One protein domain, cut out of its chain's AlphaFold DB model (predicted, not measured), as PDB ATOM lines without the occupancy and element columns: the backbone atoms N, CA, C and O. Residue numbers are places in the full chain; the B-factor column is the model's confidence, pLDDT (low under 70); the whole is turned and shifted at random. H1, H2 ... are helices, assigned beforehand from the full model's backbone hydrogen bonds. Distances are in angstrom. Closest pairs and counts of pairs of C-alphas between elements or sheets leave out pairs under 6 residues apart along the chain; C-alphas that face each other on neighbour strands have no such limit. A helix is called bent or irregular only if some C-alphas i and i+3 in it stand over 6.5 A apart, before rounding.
ATOM      1  N   PRO A 769      22.373 -53.488  32.653       85.69
ATOM      2  CA  PRO A 769      22.826 -52.250  32.010       85.69
ATOM      3  C   PRO A 769      21.816 -51.103  32.085       85.69
ATOM      4  O   PRO A 769      22.154 -49.998  32.511       85.69
ATOM      5  N   THR A 770      20.545 -51.369  31.768       86.06
ATOM      6  CA  THR A 770      19.459 -50.376  31.832       86.06
ATOM      7  C   THR A 770      19.228 -49.864  33.260       86.06
ATOM      8  O   THR A 770      18.851 -48.704  33.458       86.06
ATOM      9  N   ARG A 771      19.457 -50.696  34.283       90.12
ATOM     10  CA  ARG A 771      19.316 -50.293  35.691       90.12
ATOM     11  C   ARG A 771      20.553 -49.583  36.228       90.12
ATOM     12  O   ARG A 771      20.380 -48.550  36.864       90.12
ATOM     13  N   HIS A 772      21.764 -50.027  35.909       90.06
ATOM     14  CA  HIS A 772      22.989 -49.279  36.202       90.06
ATOM     15  C   HIS A 772      22.964 -47.884  35.552       90.06
ATOM     16  O   HIS A 772      23.276 -46.902  36.224       90.06
ATOM     17  N   LEU A 773      22.466 -47.759  34.315       88.12
ATOM     18  CA  LEU A 773      22.236 -46.468  33.654       88.12
ATOM     19  C   LEU A 773      21.278 -45.572  34.459       88.12
ATOM     20  O   LEU A 773      21.581 -44.409  34.722       88.12
ATOM     21  N   SER A 774      20.143 -46.121  34.900       90.50
ATOM     22  CA  SER A 774      19.172 -45.405  35.739       90.50
ATOM     23  C   SER A 774      19.762 -44.978  37.093       90.50
ATOM     24  O   SER A 774      19.525 -43.852  37.531       90.50
ATOM     25  N   ILE A 775      20.583 -45.820  37.734       93.56
ATOM     26  CA  ILE A 775      21.271 -45.471  38.988       93.56
ATOM     27  C   ILE A 775      22.295 -44.353  38.741       93.56
ATOM     28  O   ILE A 775      22.311 -43.387  39.498       93.56
ATOM     29  N   ALA A 776      23.090 -44.414  37.667       91.31
ATOM     30  CA  ALA A 776      24.048 -43.361  37.316       91.31
ATOM     31  C   ALA A 776      23.365 -41.997  37.088       91.31
ATOM     32  O   ALA A 776      23.814 -40.986  37.629       91.31
ATOM     33  N   ILE A 777      22.239 -41.977  36.362       91.00
ATOM     34  CA  ILE A 777      21.391 -40.785  36.167       91.00
ATOM     35  C   ILE A 777      20.894 -40.243  37.517       91.00
ATOM     36  O   ILE A 777      21.000 -39.046  37.787       91.00
ATOM     37  N   ASN A 778      20.397 -41.117  38.394       93.62
ATOM     38  CA  ASN A 778      19.921 -40.737  39.726       93.62
ATOM     39  C   ASN A 778      21.042 -40.166  40.612       93.62
ATOM     40  O   ASN A 778      20.839 -39.145  41.274       93.62
ATOM     41  N   CYS A 779      22.242 -40.752  40.573       93.12
ATOM     42  CA  CYS A 779      23.416 -40.226  41.266       93.12
ATOM     43  C   CYS A 779      23.804 -38.828  40.751       93.12
ATOM     44  O   CYS A 779      23.940 -37.905  41.554       93.12
ATOM     45  N   LEU A 780      23.906 -38.637  39.429       90.50
ATOM     46  CA  LEU A 780      24.185 -37.328  38.814       90.50
ATOM     47  C   LEU A 780      23.144 -36.274  39.222       90.50
ATOM     48  O   LEU A 780      23.500 -35.158  39.595       90.50
ATOM     49  N   ASN A 781      21.861 -36.645  39.225       90.88
ATOM     50  CA  ASN A 781      20.772 -35.762  39.640       90.88
ATOM     51  C   ASN A 781      20.849 -35.390  41.132       90.88
ATOM     52  O   ASN A 781      20.491 -34.269  41.491       90.88
ATOM     53  N   ILE A 782      21.332 -36.279  42.006       90.31
ATOM     54  CA  ILE A 782      21.586 -35.954  43.418       90.31
ATOM     55  C   ILE A 782      22.784 -35.021  43.591       90.31
ATOM     56  O   ILE A 782      22.699 -34.092  44.393       90.31
ATOM     57  N   ILE A 783      23.861 -35.219  42.833       88.31
ATOM     58  CA  ILE A 783      25.016 -34.313  42.860       88.31
ATOM     59  C   ILE A 783      24.579 -32.903  42.446       88.31
ATOM     60  O   ILE A 783      24.802 -31.940  43.177       88.31
ATOM     61  N   GLU A 784      23.873 -32.791  41.322       87.56
ATOM     62  CA  GLU A 784      23.445 -31.512  40.748       87.56
ATOM     63  C   GLU A 784      22.475 -30.729  41.656       87.56
ATOM     64  O   GLU A 784      22.509 -29.496  41.696       87.56
ATOM     65  N   ARG A 785      21.641 -31.434  42.436       86.50
ATOM     66  CA  ARG A 785      20.743 -30.838  43.443       86.50
ATOM     67  C   ARG A 785      21.480 -30.306  44.674       86.50
ATOM     68  O   ARG A 785      21.066 -29.288  45.218       86.50
ATOM     69  N   ASN A 786      22.552 -30.977  45.103       81.81
ATOM     70  CA  ASN A 786      23.256 -30.695  46.363       81.81
ATOM     71  C   ASN A 786      24.661 -30.100  46.143       81.81
ATOM     72  O   ASN A 786      25.500 -30.108  47.041       81.81
ATOM     73  N   LYS A 787      24.925 -29.541  44.957       76.50
ATOM     74  CA  LYS A 787      26.233 -29.001  44.536       76.50
ATOM     75  C   LYS A 787      26.829 -27.900  45.428       76.50
ATOM     76  O   LYS A 787      28.014 -27.614  45.306       76.50
ATOM     77  N   ALA A 788      26.035 -27.309  46.325       71.62
ATOM     78  CA  ALA A 788      26.466 -26.319  47.316       71.62
ATOM     79  C   ALA A 788      26.797 -26.905  48.711       71.62
ATOM     80  O   ALA A 788      27.248 -26.164  49.582       71.62
ATOM     81  N   GLU A 789      26.559 -28.199  48.948       67.50
ATOM     82  CA  GLU A 789      26.847 -28.870  50.226       67.50
ATOM     83  C   GLU A 789      28.297 -29.395  50.297       67.50
ATOM     84  O   GLU A 789      29.079 -29.219  49.363       67.50
ATOM     85  N   PHE A 790      28.677 -30.073  51.391       67.38
ATOM     86  CA  PHE A 790      29.943 -30.815  51.471       67.38
ATOM     87  C   PHE A 790      29.729 -32.302  51.161       67.38
ATOM     88  O   PHE A 790      29.083 -33.038  51.910       67.38
ATOM     89  N   TRP A 791      30.311 -32.754  50.054       69.06
ATOM     90  CA  TRP A 791      29.819 -33.909  49.296       69.06
ATOM     91  C   TRP A 791      30.008 -35.273  49.971       69.06
ATOM     92  O   TRP A 791      29.332 -36.237  49.620       69.06
ATOM     93  N   PHE A 792      30.879 -35.352  50.977       66.88
ATOM     94  CA  PHE A 792      31.133 -36.576  51.741       66.88
ATOM     95  C   PHE A 792      30.489 -36.583  53.133       66.88
ATOM     96  O   PHE A 792      30.553 -37.603  53.817       66.88
ATOM     97  N   GLY A 793      29.852 -35.483  53.551       62.75
ATOM     98  CA  GLY A 793      29.257 -35.355  54.887       62.75
ATOM     99  C   GLY A 793      27.898 -36.043  55.054       62.75
ATOM    100  O   GLY A 793      27.486 -36.302  56.183       62.75
ATOM    101  N   VAL A 794      27.194 -36.334  53.955       71.25
ATOM    102  CA  VAL A 794      25.794 -36.791  53.967       71.25
ATOM    103  C   VAL A 794      25.580 -37.917  52.947       71.25
ATOM    104  O   VAL A 794      26.069 -37.860  51.822       71.25
ATOM    105  N   GLN A 795      24.824 -38.951  53.325       75.75
ATOM    106  CA  GLN A 795      24.273 -39.943  52.391       75.75
ATOM    107  C   GLN A 795      22.871 -39.499  51.920       75.75
ATOM    108  O   GLN A 795      22.147 -38.886  52.706       75.75
ATOM    109  N   PRO A 796      22.430 -39.805  50.685       84.75
ATOM    110  CA  PRO A 796      23.094 -40.617  49.657       84.75
ATOM    111  C   PRO A 796      24.127 -39.858  48.800       84.75
ATOM    112  O   PRO A 796      24.668 -40.443  47.866       84.75
ATOM    113  N   LEU A 797      24.400 -38.571  49.061       85.81
ATOM    114  CA  LEU A 797      25.324 -37.770  48.243       85.81
ATOM    115  C   LEU A 797      26.733 -38.389  48.195       85.81
ATOM    116  O   LEU A 797      27.289 -38.543  47.113       85.81
ATOM    117  N   SER A 798      27.253 -38.852  49.335       85.00
ATOM    118  CA  SER A 798      28.552 -39.540  49.429       85.00
ATOM    119  C   SER A 798      28.623 -40.826  48.583       85.00
ATOM    120  O   SER A 798      29.662 -41.101  47.987       85.00
ATOM    121  N   TYR A 799      27.526 -41.588  48.471       89.62
ATOM    122  CA  TYR A 799      27.409 -42.718  47.537       89.62
ATOM    123  C   TYR A 799      27.393 -42.242  46.082       89.62
ATOM    124  O   TYR A 799      28.194 -42.694  45.265       89.62
ATOM    125  N   ALA A 800      26.508 -41.291  45.765       89.69
ATOM    126  CA  ALA A 800      26.329 -40.777  44.413       89.69
ATOM    127  C   ALA A 800      27.645 -40.258  43.818       89.69
ATOM    128  O   ALA A 800      27.966 -40.563  42.675       89.69
ATOM    129  N   VAL A 801      28.427 -39.538  44.624       84.81
ATOM    130  CA  VAL A 801      29.718 -38.924  44.276       84.81
ATOM    131  C   VAL A 801      30.829 -39.940  43.998       84.81
ATOM    132  O   VAL A 801      31.751 -39.615  43.247       84.81
ATOM    133  N   LYS A 802      30.730 -41.152  44.556       81.88
ATOM    134  CA  LYS A 802      31.650 -42.271  44.304       81.88
ATOM    135  C   LYS A 802      31.228 -43.093  43.086       81.88
ATOM    136  O   LYS A 802      32.005 -43.244  42.147       81.88
ATOM    137  N   GLU A 803      29.986 -43.577  43.089       87.25
ATOM    138  CA  GLU A 803      29.580 -44.712  42.249       87.25
ATOM    139  C   GLU A 803      28.876 -44.338  40.937       87.25
ATOM    140  O   GLU A 803      28.635 -45.218  40.110       87.25
ATOM    141  N   TRP A 804      28.568 -43.056  40.679       89.12
ATOM    142  CA  TRP A 804      27.907 -42.654  39.423       89.12
ATOM    143  C   TRP A 804      28.683 -43.105  38.175       89.12
ATOM    144  O   TRP A 804      28.078 -43.580  37.214       89.12
ATOM    145  N   LEU A 805      30.018 -43.002  38.204       81.88
ATOM    146  CA  LEU A 805      30.885 -43.382  37.088       81.88
ATOM    147  C   LEU A 805      31.071 -44.903  36.993       81.88
ATOM    148  O   LEU A 805      31.122 -45.433  35.888       81.88
ATOM    149  N   ASN A 806      31.114 -45.611  38.128       83.62
ATOM    150  CA  ASN A 806      31.173 -47.076  38.175       83.62
ATOM    151  C   ASN A 806      29.902 -47.683  37.554       83.62
ATOM    152  O   ASN A 806      29.973 -48.509  36.644       83.62
ATOM    153  N   HIS A 807      28.725 -47.185  37.943       87.44
ATOM    154  CA  HIS A 807      27.463 -47.574  37.318       87.44
ATOM    155  C   HIS A 807      27.380 -47.176  35.839       87.44
ATOM    156  O   HIS A 807      26.923 -47.982  35.031       87.44
ATOM    157  N   LEU A 808      27.863 -45.991  35.446       84.25
ATOM    158  CA  LEU A 808      27.916 -45.608  34.030       84.25
ATOM    159  C   LEU A 808      28.850 -46.522  33.214       84.25
ATOM    160  O   LEU A 808      28.538 -46.837  32.070       84.25
ATOM    161  N   HIS A 809      29.959 -46.984  33.800       77.69
ATOM    162  CA  HIS A 809      30.852 -47.955  33.171       77.69
ATOM    163  C   HIS A 809      30.167 -49.316  32.991       77.69
ATOM    164  O   HIS A 809      30.066 -49.790  31.862       77.69
ATOM    165  N   LYS A 810      29.590 -49.885  34.059       82.94
ATOM    166  CA  LYS A 810      28.842 -51.158  33.999       82.94
ATOM    167  C   LYS A 810      27.655 -51.116  33.027       82.94
ATOM    168  O   LYS A 810      27.349 -52.112  32.383       82.94
ATOM    169  N   ALA A 811      27.013 -49.957  32.879       80.94
ATOM    170  CA  ALA A 811      25.933 -49.741  31.918       80.94
ATOM    171  C   ALA A 811      26.378 -49.716  30.443       80.94
ATOM    172  O   ALA A 811      25.529 -49.817  29.555       80.94
ATOM    173  N   LEU A 812      27.677 -49.550  30.176       74.25
ATOM    174  CA  LEU A 812      28.246 -49.416  28.831       74.25
ATOM    175  C   LEU A 812      29.202 -50.564  28.456       74.25
ATOM    176  O   LEU A 812      29.443 -50.763  27.269       74.25
ATOM    177  N   SER A 813      29.699 -51.339  29.429       65.25
ATOM    178  CA  SER A 813      30.640 -52.449  29.217       65.25
ATOM    179  C   SER A 813      30.001 -53.798  28.846       65.25
ATOM    180  O   SER A 813      30.714 -54.713  28.448       65.25
ATOM    181  N   GLU A 814      28.682 -53.972  28.987       61.88
ATOM    182  CA  GLU A 814      27.982 -55.200  28.560       61.88
ATOM    183  C   GLU A 814      27.670 -55.163  27.047       61.88
ATOM    184  O   GLU A 814      26.540 -54.902  26.625       61.88
ATOM    185  N   GLU A 815      28.693 -55.427  26.224       46.28
ATOM    186  CA  GLU A 815      28.693 -55.228  24.758       46.28
ATOM    187  C   GLU A 815      27.541 -55.909  23.982       46.28
ATOM    188  O   GLU A 815      27.184 -55.455  22.893       46.28
ATOM    189  N   GLU A 816      26.935 -56.980  24.510       47.12
ATOM    190  CA  GLU A 816      25.913 -57.767  23.797       47.12
ATOM    191  C   GLU A 816      24.470 -57.241  23.925       47.12
ATOM    192  O   GLU A 816      23.598 -57.681  23.169       47.12
ATOM    193  N   ARG A 817      24.162 -56.335  24.870       50.59
ATOM    194  CA  ARG A 817      22.775 -55.878  25.118       50.59
ATOM    195  C   ARG A 817      22.678 -54.386  25.415       50.59
ATOM    196  O   ARG A 817      22.455 -53.972  26.550       50.59
ATOM    197  N   TYR A 818      22.754 -53.588  24.350       50.38
ATOM    198  CA  TYR A 818      22.454 -52.155  24.391       50.38
ATOM    199  C   TYR A 818      21.148 -51.849  25.149       50.38
ATOM    200  O   TYR A 818      20.147 -52.541  24.928       50.38
ATOM    201  N   PRO A 819      21.103 -50.782  25.973       52.69
ATOM    202  CA  PRO A 819      19.852 -50.292  26.533       52.69
ATOM    203  C   PRO A 819      18.952 -49.813  25.387       52.69
ATOM    204  O   PRO A 819      19.163 -48.752  24.803       52.69
ATOM    205  N   SER A 820      17.934 -50.610  25.060       53.16
ATOM    206  CA  SER A 820      16.971 -50.345  23.980       53.16
ATOM    207  C   SER A 820      16.007 -49.188  24.280       53.16
ATOM    208  O   SER A 820      15.171 -48.845  23.448       53.16
ATOM    209  N   ASP A 821      16.104 -48.596  25.471       64.38
ATOM    210  CA  ASP A 821      15.305 -47.461  25.913       64.38
ATOM    211  C   ASP A 821      16.010 -46.137  25.580       64.38
ATOM    212  O   ASP A 821      16.886 -45.654  26.304       64.38
ATOM    213  N   LEU A 822      15.583 -45.526  24.474       64.75
ATOM    214  CA  LEU A 822      16.065 -44.218  24.030       64.75
ATOM    215  C   LEU A 822      15.795 -43.099  25.053       64.75
ATOM    216  O   LEU A 822      16.519 -42.103  25.049       64.75
ATOM    217  N   SER A 823      14.798 -43.232  25.939       74.56
ATOM    218  CA  SER A 823      14.453 -42.177  26.903       74.56
ATOM    219  C   SER A 823      15.532 -42.003  27.977       74.56
ATOM    220  O   SER A 823      15.946 -40.877  28.256       74.56
ATOM    221  N   LEU A 824      16.082 -43.108  28.492       76.12
ATOM    222  CA  LEU A 824      17.205 -43.090  29.434       76.12
ATOM    223  C   LEU A 824      18.480 -42.518  28.803       76.12
ATOM    224  O   LEU A 824      19.274 -41.887  29.496       76.12
ATOM    225  N   ILE A 825      18.660 -42.675  27.490       74.06
ATOM    226  CA  ILE A 825      19.793 -42.097  26.757       74.06
ATOM    227  C   ILE A 825      19.680 -40.562  26.676       74.06
ATOM    228  O   ILE A 825      20.679 -39.868  26.877       74.06
ATOM    229  N   PHE A 826      18.480 -40.014  26.448       77.38
ATOM    230  CA  PHE A 826      18.257 -38.564  26.532       77.38
ATOM    231  C   PHE A 826      18.433 -38.041  27.966       77.38
ATOM    232  O   PHE A 826      19.124 -37.044  28.163       77.38
ATOM    233  N   LEU A 827      17.905 -38.745  28.971       83.06
ATOM    234  CA  LEU A 827      18.072 -38.362  30.378       83.06
ATOM    235  C   LEU A 827      19.544 -38.383  30.823       83.06
ATOM    236  O   LEU A 827      19.985 -37.445  31.484       83.06
ATOM    237  N   LEU A 828      20.330 -39.388  30.413       83.62
ATOM    238  CA  LEU A 828      21.779 -39.416  30.651       83.62
ATOM    239  C   LEU A 828      22.462 -38.188  30.051       83.62
ATOM    240  O   LEU A 828      23.260 -37.543  30.728       83.62
ATOM    241  N   LYS A 829      22.152 -37.864  28.794       79.75
ATOM    242  CA  LYS A 829      22.712 -36.704  28.092       79.75
ATOM    243  C   LYS A 829      22.436 -35.408  28.863       79.75
ATOM    244  O   LYS A 829      23.356 -34.631  29.120       79.75
ATOM    245  N   ASP A 830      21.201 -35.188  29.296       83.31
ATOM    246  CA  ASP A 830      20.834 -33.957  29.997       83.31
ATOM    247  C   ASP A 830      21.461 -33.897  31.407       83.31
ATOM    248  O   ASP A 830      22.070 -32.883  31.763       83.31
ATOM    249  N   SER A 831      21.445 -34.996  32.175       86.81
ATOM    250  CA  SER A 831      22.131 -35.082  33.477       86.81
ATOM    251  C   SER A 831      23.650 -34.879  33.366       86.81
ATOM    252  O   SER A 831      24.226 -34.154  34.180       86.81
ATOM    253  N   LEU A 832      24.305 -35.445  32.345       83.38
ATOM    254  CA  LEU A 832      25.732 -35.220  32.073       83.38
ATOM    255  C   LEU A 832      26.019 -33.781  31.630       83.38
ATOM    256  O   LEU A 832      27.045 -33.230  32.019       83.38
ATOM    257  N   THR A 833      25.127 -33.154  30.854       81.19
ATOM    258  CA  THR A 833      25.261 -31.743  30.442       81.19
ATOM    259  C   THR A 833      25.245 -30.820  31.658       81.19
ATOM    260  O   THR A 833      26.110 -29.950  31.790       81.19
ATOM    261  N   ASN A 834      24.293 -31.033  32.568       83.94
ATOM    262  CA  ASN A 834      24.164 -30.252  33.796       83.94
ATOM    263  C   ASN A 834      25.386 -30.466  34.703       83.94
ATOM    264  O   ASN A 834      26.076 -29.504  35.045       83.94
ATOM    265  N   PHE A 835      25.751 -31.726  34.968       84.06
ATOM    266  CA  PHE A 835      26.928 -32.050  35.773       84.06
ATOM    267  C   PHE A 835      28.218 -31.441  35.195       84.06
ATOM    268  O   PHE A 835      28.941 -30.746  35.909       84.06
ATOM    269  N   ALA A 836      28.484 -31.615  33.896       78.44
ATOM    270  CA  ALA A 836      29.698 -31.120  33.240       78.44
ATOM    271  C   ALA A 836      29.814 -29.585  33.183       78.44
ATOM    272  O   ALA A 836      30.930 -29.073  33.067       78.44
ATOM    273  N   SER A 837      28.691 -28.862  33.256       79.62
ATOM    274  CA  SER A 837      28.644 -27.393  33.204       79.62
ATOM    275  C   SER A 837      28.542 -26.717  34.575       79.62
ATOM    276  O   SER A 837      28.909 -25.548  34.687       79.62
ATOM    277  N   SER A 838      28.067 -27.424  35.607       80.38
ATOM    278  CA  SER A 838      27.742 -26.822  36.908       80.38
ATOM    279  C   SER A 838      28.365 -27.504  38.131       80.38
ATOM    280  O   SER A 838      28.487 -26.845  39.165       80.38
ATOM    281  N   SER A 839      28.707 -28.790  38.054       82.06
ATOM    282  CA  SER A 839      29.077 -29.602  39.227       82.06
ATOM    283  C   SER A 839      30.428 -30.309  39.082       82.06
ATOM    284  O   SER A 839      31.041 -30.671  40.084       82.06
ATOM    285  N   LEU A 840      30.941 -30.464  37.860       79.94
ATOM    286  CA  LEU A 840      32.180 -31.187  37.579       79.94
ATOM    287  C   LEU A 840      33.401 -30.559  38.268       79.94
ATOM    288  O   LEU A 840      34.132 -31.271  38.944       79.94
ATOM    289  N   ASP A 841      33.617 -29.246  38.190       74.06
ATOM    290  CA  ASP A 841      34.766 -28.622  38.866       74.06
ATOM    291  C   ASP A 841      34.707 -28.722  40.407       74.06
ATOM    292  O   ASP A 841      35.711 -29.132  40.999       74.06
ATOM    293  N   PRO A 842      33.569 -28.459  41.085       76.81
ATOM    294  CA  PRO A 842      33.393 -28.790  42.502       76.81
ATOM    295  C   PRO A 842      33.645 -30.269  42.844       76.81
ATOM    296  O   PRO A 842      34.278 -30.553  43.866       76.81
ATOM    297  N   TRP A 843      33.218 -31.212  41.990       79.88
ATOM    298  CA  TRP A 843      33.471 -32.649  42.174       79.88
ATOM    299  C   TRP A 843      34.965 -32.970  42.147       79.88
ATOM    300  O   TRP A 843      35.473 -33.595  43.077       79.88
ATOM    301  N   LEU A 844      35.676 -32.505  41.113       71.75
ATOM    302  CA  LEU A 844      37.104 -32.772  40.914       71.75
ATOM    303  C   LEU A 844      37.922 -32.257  42.109       71.75
ATOM    304  O   LEU A 844      38.696 -33.015  42.694       71.75
ATOM    305  N   HIS A 845      37.683 -31.013  42.545       71.62
ATOM    306  CA  HIS A 845      38.333 -30.455  43.736       71.62
ATOM    307  C   HIS A 845      37.999 -31.245  45.010       71.62
ATOM    308  O   HIS A 845      38.890 -31.510  45.816       71.62
ATOM    309  N   SER A 846      36.743 -31.666  45.185       71.75
ATOM    310  CA  SER A 846      36.321 -32.450  46.354       71.75
ATOM    311  C   SER A 846      36.980 -33.834  46.392       71.75
ATOM    312  O   SER A 846      37.448 -34.254  47.453       71.75
ATOM    313  N   MET A 847      37.075 -34.519  45.248       70.00
ATOM    314  CA  MET A 847      37.745 -35.819  45.113       70.00
ATOM    315  C   MET A 847      39.248 -35.720  45.414       70.00
ATOM    316  O   MET A 847      39.766 -36.554  46.159       70.00
ATOM    317  N   ILE A 848      39.927 -34.677  44.908       68.62
ATOM    318  CA  ILE A 848      41.338 -34.386  45.221       68.62
ATOM    319  C   ILE A 848      41.513 -34.135  46.728       68.62
ATOM    320  O   ILE A 848      42.315 -34.801  47.378       68.62
ATOM    321  N   MET A 849      40.751 -33.195  47.300       64.44
ATOM    322  CA  MET A 849      40.924 -32.746  48.690       64.44
ATOM    323  C   MET A 849      40.676 -33.846  49.727       64.44
ATOM    324  O   MET A 849      41.317 -33.856  50.775       64.44
ATOM    325  N   ASN A 850      39.767 -34.783  49.444       62.91
ATOM    326  CA  ASN A 850      39.473 -35.902  50.345       62.91
ATOM    327  C   ASN A 850      40.409 -37.105  50.128       62.91
ATOM    328  O   ASN A 850      40.227 -38.138  50.770       62.91
ATOM    329  N   ASN A 851      41.415 -36.968  49.251       59.84
ATOM    330  CA  ASN A 851      42.466 -37.955  48.992       59.84
ATOM    331  C   ASN A 851      41.905 -39.362  48.690       59.84
ATOM    332  O   ASN A 851      42.470 -40.381  49.098       59.84
ATOM    333  N   MET A 852      40.737 -39.403  48.038       56.94
ATOM    334  CA  MET A 852      39.940 -40.617  47.875       56.94
ATOM    335  C   MET A 852      40.639 -41.604  46.943       56.94
ATOM    336  O   MET A 852      41.161 -41.225  45.897       56.94
ATOM    337  N   ASN A 853      40.649 -42.874  47.357       48.31
ATOM    338  CA  ASN A 853      41.572 -43.888  46.854       48.31
ATOM    339  C   ASN A 853      41.579 -43.967  45.319       48.31
ATOM    340  O   ASN A 853      40.627 -44.431  44.690       48.31
ATOM    341  N   ALA A 854      42.684 -43.528  44.714       43.69
ATOM    342  CA  ALA A 854      42.787 -43.370  43.268       43.69
ATOM    343  C   ALA A 854      42.779 -44.703  42.492       43.69
ATOM    344  O   ALA A 854      42.811 -44.670  41.270       43.69
ATOM    345  N   THR A 855      42.733 -45.865  43.151       41.88
ATOM    346  CA  THR A 855      42.756 -47.204  42.530       41.88
ATOM    347  C   THR A 855      41.694 -47.394  41.446       41.88
ATOM    348  O   THR A 855      42.055 -47.793  40.340       41.88
ATOM    349  N   ILE A 856      40.435 -47.002  41.697       47.62
ATOM    350  CA  ILE A 856      39.344 -47.058  40.695       47.62
ATOM    351  C   ILE A 856      39.739 -46.298  39.416       47.62
ATOM    352  O   ILE A 856      39.543 -46.775  38.300       47.62
ATOM    353  N   TYR A 857      40.360 -45.130  39.578       50.09
ATOM    354  CA  TYR A 857      40.758 -44.251  38.479       50.09
ATOM    355  C   TYR A 857      42.120 -44.612  37.878       50.09
ATOM    356  O   TYR A 857      42.384 -44.258  36.731       50.09
ATOM    357  N   LYS A 858      42.994 -45.317  38.607       44.81
ATOM    358  CA  LYS A 858      44.332 -45.718  38.149       44.81
ATOM    359  C   LYS A 858      44.246 -46.869  37.146       44.81
ATOM    360  O   LYS A 858      44.823 -46.740  36.067       44.81
ATOM    361  N   GLU A 859      43.457 -47.906  37.424       42.44
ATOM    362  CA  GLU A 859      43.419 -49.121  36.590       42.44
ATOM    363  C   GLU A 859      42.373 -49.095  35.463       42.44
ATOM    364  O   GLU A 859      42.610 -49.681  34.409       42.44
ATOM    365  N   ALA A 860      41.257 -48.370  35.617       43.28
ATOM    366  CA  ALA A 860      40.210 -48.352  34.594       43.28
ATOM    367  C   ALA A 860      40.674 -47.703  33.262       43.28
ATOM    368  O   ALA A 860      41.209 -46.580  33.273       43.28
ATOM    369  N   PRO A 861      40.428 -48.349  32.100       48.41
ATOM    370  CA  PRO A 861      40.422 -47.671  30.812       48.41
ATOM    371  C   PRO A 861      39.177 -46.778  30.726       48.41
ATOM    372  O   PRO A 861      38.047 -47.218  30.927       48.41
ATOM    373  N   LEU A 862      39.399 -45.499  30.440       59.94
ATOM    374  CA  LEU A 862      38.367 -44.466  30.380       59.94
ATOM    375  C   LEU A 862      37.564 -44.573  29.063       59.94
ATOM    376  O   LEU A 862      37.817 -43.810  28.135       59.94
ATOM    377  N   PHE A 863      36.638 -45.547  29.018       60.78
ATOM    378  CA  PHE A 863      35.742 -45.945  27.908       60.78
ATOM    379  C   PHE A 863      36.436 -46.284  26.569       60.78
ATOM    380  O   PHE A 863      37.473 -45.719  26.207       60.78
ATOM    381  N   SER A 864      35.877 -47.203  25.774       60.12
ATOM    382  CA  SER A 864      36.434 -47.451  24.437       60.12
ATOM    383  C   SER A 864      36.134 -46.285  23.481       60.12
ATOM    384  O   SER A 864      35.081 -45.644  23.573       60.12
ATOM    385  N   PRO A 865      36.991 -46.026  22.472       59.09
ATOM    386  CA  PRO A 865      36.698 -45.035  21.436       59.09
ATOM    387  C   PRO A 865      35.375 -45.283  20.687       59.09
ATOM    388  O   PRO A 865      34.804 -44.349  20.127       59.09
ATOM    389  N   GLN A 866      34.875 -46.526  20.686       58.59
ATOM    390  CA  GLN A 866      33.620 -46.908  20.035       58.59
ATOM    391  C   GLN A 866      32.396 -46.575  20.906       58.59
ATOM    392  O   GLN A 866      31.391 -46.103  20.370       58.59
ATOM    393  N   GLU A 867      32.485 -46.715  22.234       59.72
ATOM    394  CA  GLU A 867      31.482 -46.186  23.177       59.72
ATOM    395  C   GLU A 867      31.410 -44.656  23.095       59.72
ATOM    396  O   GLU A 867      30.339 -44.084  22.876       59.72
ATOM    397  N   LEU A 868      32.567 -43.992  23.204       60.06
ATOM    398  CA  LEU A 868      32.676 -42.530  23.241       60.06
ATOM    399  C   LEU A 868      32.118 -41.856  21.982       60.06
ATOM    400  O   LEU A 868      31.522 -40.784  22.079       60.06
ATOM    401  N   SER A 869      32.244 -42.502  20.816       58.78
ATOM    402  CA  SER A 869      31.738 -41.981  19.535       58.78
ATOM    403  C   SER A 869      30.224 -41.715  19.518       58.78
ATOM    404  O   SER A 869      29.754 -40.891  18.732       58.78
ATOM    405  N   LYS A 870      29.458 -42.380  20.394       56.41
ATOM    406  CA  LYS A 870      27.995 -42.255  20.496       56.41
ATOM    407  C   LYS A 870      27.569 -41.088  21.392       56.41
ATOM    408  O   LYS A 870      26.460 -40.578  21.241       56.41
ATOM    409  N   TYR A 871      28.445 -40.639  22.296       63.41
ATOM    410  CA  TYR A 871      28.123 -39.655  23.331       63.41
ATOM    411  C   TYR A 871      29.217 -38.578  23.458       63.41
ATOM    412  O   TYR A 871      30.055 -38.656  24.358       63.41
ATOM    413  N   PRO A 872      29.182 -37.507  22.639       63.84
ATOM    414  CA  PRO A 872      30.190 -36.435  22.657       63.84
ATOM    415  C   PRO A 872      30.389 -35.753  24.023       63.84
ATOM    416  O   PRO A 872      31.445 -35.193  24.302       63.84
ATOM    417  N   GLN A 873      29.383 -35.805  24.897       60.47
ATOM    418  CA  GLN A 873      29.458 -35.279  26.261       60.47
ATOM    419  C   GLN A 873      30.182 -36.230  27.216       60.47
ATOM    420  O   GLN A 873      30.974 -35.763  28.031       60.47
ATOM    421  N   VAL A 874      29.985 -37.550  27.069       65.00
ATOM    422  CA  VAL A 874      30.843 -38.541  27.733       65.00
ATOM    423  C   VAL A 874      32.265 -38.362  27.216       65.00
ATOM    424  O   VAL A 874      33.166 -38.286  28.030       65.00
ATOM    425  N   GLN A 875      32.488 -38.165  25.913       66.94
ATOM    426  CA  GLN A 875      33.822 -37.894  25.356       66.94
ATOM    427  C   GLN A 875      34.497 -36.646  25.959       66.94
ATOM    428  O   GLN A 875      35.667 -36.713  26.333       66.94
ATOM    429  N   ALA A 876      33.777 -35.530  26.109       64.12
ATOM    430  CA  ALA A 876      34.309 -34.308  26.727       64.12
ATOM    431  C   ALA A 876      34.611 -34.481  28.230       64.12
ATOM    432  O   ALA A 876      35.657 -34.051  28.717       64.12
ATOM    433  N   LEU A 877      33.720 -35.154  28.959       64.94
ATOM    434  CA  LEU A 877      33.919 -35.550  30.355       64.94
ATOM    435  C   LEU A 877      35.109 -36.506  30.506       64.94
ATOM    436  O   LEU A 877      35.915 -36.347  31.414       64.94
ATOM    437  N   ASN A 878      35.251 -37.455  29.586       67.44
ATOM    438  CA  ASN A 878      36.304 -38.458  29.556       67.44
ATOM    439  C   ASN A 878      37.679 -37.843  29.288       67.44
ATOM    440  O   ASN A 878      38.651 -38.236  29.925       67.44
ATOM    441  N   ALA A 879      37.751 -36.833  28.414       66.50
ATOM    442  CA  ALA A 879      38.946 -36.010  28.248       66.50
ATOM    443  C   ALA A 879      39.310 -35.302  29.564       66.50
ATOM    444  O   ALA A 879      40.406 -35.508  30.068       66.50
ATOM    445  N   ARG A 880      38.365 -34.597  30.208       62.88
ATOM    446  CA  ARG A 880      38.618 -33.925  31.502       62.88
ATOM    447  C   ARG A 880      38.993 -34.900  32.631       62.88
ATOM    448  O   ARG A 880      39.805 -34.558  33.485       62.88
ATOM    449  N   LEU A 881      38.439 -36.116  32.635       63.00
ATOM    450  CA  LEU A 881      38.818 -37.206  33.547       63.00
ATOM    451  C   LEU A 881      40.219 -37.760  33.245       63.00
ATOM    452  O   LEU A 881      40.941 -38.117  34.172       63.00
ATOM    453  N   PHE A 882      40.617 -37.825  31.974       65.44
ATOM    454  CA  PHE A 882      41.953 -38.244  31.551       65.44
ATOM    455  C   PHE A 882      43.011 -37.172  31.857       65.44
ATOM    456  O   PHE A 882      44.099 -37.500  32.338       65.44
ATOM    457  N   ASP A 883      42.672 -35.897  31.668       60.91
ATOM    458  CA  ASP A 883      43.486 -34.751  32.077       60.91
ATOM    459  C   ASP A 883      43.660 -34.741  33.601       60.91
ATOM    460  O   ASP A 883      44.782 -34.614  34.086       60.91
ATOM    461  N   LEU A 884      42.586 -34.983  34.370       55.03
ATOM    462  CA  LEU A 884      42.662 -35.163  35.825       55.03
ATOM    463  C   LEU A 884      43.513 -36.382  36.206       55.03
ATOM    464  O   LEU A 884      44.349 -36.270  37.093       55.03
ATOM    465  N   LYS A 885      43.334 -37.540  35.555       58.22
ATOM    466  CA  LYS A 885      44.141 -38.749  35.801       58.22
ATOM    467  C   LYS A 885      45.624 -38.440  35.581       58.22
ATOM    468  O   LYS A 885      46.439 -38.738  36.448       58.22
ATOM    469  N   SER A 886      45.958 -37.760  34.488       59.53
ATOM    470  CA  SER A 886      47.322 -37.313  34.174       59.53
ATOM    471  C   SER A 886      47.847 -36.312  35.214       59.53
ATOM    472  O   SER A 886      48.944 -36.488  35.738       59.53
ATOM    473  N   ALA A 887      47.042 -35.313  35.593       54.16
ATOM    474  CA  ALA A 887      47.380 -34.334  36.625       54.16
ATOM    475  C   ALA A 887      47.541 -34.963  38.020       54.16
ATOM    476  O   ALA A 887      48.399 -34.518  38.771       54.16
ATOM    477  N   LEU A 888      46.783 -36.013  38.355       51.44
ATOM    478  CA  LEU A 888      46.914 -36.787  39.594       51.44
ATOM    479  C   LEU A 888      48.171 -37.665  39.591       51.44
ATOM    480  O   LEU A 888      48.895 -37.703  40.579       51.44
ATOM    481  N   PHE A 889      48.494 -38.320  38.472       51.69
ATOM    482  CA  PHE A 889      49.760 -39.052  38.328       51.69
ATOM    483  C   PHE A 889      50.985 -38.117  38.376       51.69
ATOM    484  O   PHE A 889      52.043 -38.514  38.860       51.69
ATOM    485  N   HIS A 890      50.858 -36.871  37.910       46.78
ATOM    486  CA  HIS A 890      51.893 -35.844  38.070       46.78
ATOM    487  C   HIS A 890      51.877 -35.200  39.470       46.78
ATOM    488  O   HIS A 890      52.937 -34.844  39.990       46.78
TER     489      HIS A 890
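What this domain is: This is residues 769 to 890 of the 1232 residues of the protein "NACHT domain-containing protein" of Serpula lacrymans var. lacrymans (strain S7.9) (UniProt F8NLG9). Helix H1 has H2 folded back beside it as a hairpin and H3 along another side of it, and the longest helix, H7, lies across the body from H1, reaching H3 with its first part while its last residues run outward. The short helix H4 turns off the end of H3 near H7, and residues 850 to 871, holding the small helices H5 and H6, pass along H7 and back to its start. The 122 printed residues hold seven named helices, H1 to H7 in order, and no named strand: the class is all helix. The whole is compact, with a radius of gyration of the C-alphas of 13.9 A and a rounded outline of 38 by 31 by 22 A.

How they stand to each other: H7, residues 872 to 890, touches H3, residues 822 to 838, with residues 873 to 877 of H7 and 829 to 836 of H3 alone; the closest C-alphas, those of Leu 877 and Ala 836, are 6.8 A apart. They run the same way at a steep tilt of 45 degrees. H3 touches H1, residues 769 to 785, the same way at a shallow tilt of 31 degrees, closest at the C-alphas of Leu 828 and Ile 777, 5.7 A apart. H1 and H2, residues 797 to 813, form a helical hairpin: they touch, opposite ways at a shallow tilt of 32 degrees, with the C-alphas of Pro 769 and Ala 811 closest at 4.0 A. Helix packing is mostly aligned, but only just, with 2 of 3 pairs at a shallow tilt. H2 is irregular, C-alphas 802 and 805 being 7.3 A apart, with a kink of 42 degrees near residue 804. H4, residues 840 to 849, meets H3 only through their link. H5, residues 855 to 859, and H6, residues 865 to 868, are each close to H7 but not clearly touching, the closest C-alphas being Tyr 857 and Lys 885 at 7.0 A, and Leu 868 and Gln 875 at 5.2 A. H7 is apart from H1 and H2. In H1, H3, H4, H5 and H7 every O i to N i+4 pair is within hydrogen-bond range, in H2 10 of 13; H6 is too short for such a pair.

Where its parts are: H7 measures 26.6 A from C-alpha 872 at (30.190, -36.435, 22.657) to C-alpha 890 at (51.893, -35.844, 38.070). H2 and H3 each measure 24.6 A, H1 24.4 A and H4 14.2 A. H1 begins with C-alpha 769 at (22.826, -52.250, 32.010).

The domain as a whole: The C-alphas of Ser 820 and His 890 are the two farthest apart, 40.4 A. The printed part has no cut. The link from H1 to H2, 11 residues, is long. The mean pLDDT of the printed part is 71.0; residues 789 to 793, 813 to 822 and 848 to 890 are under 70.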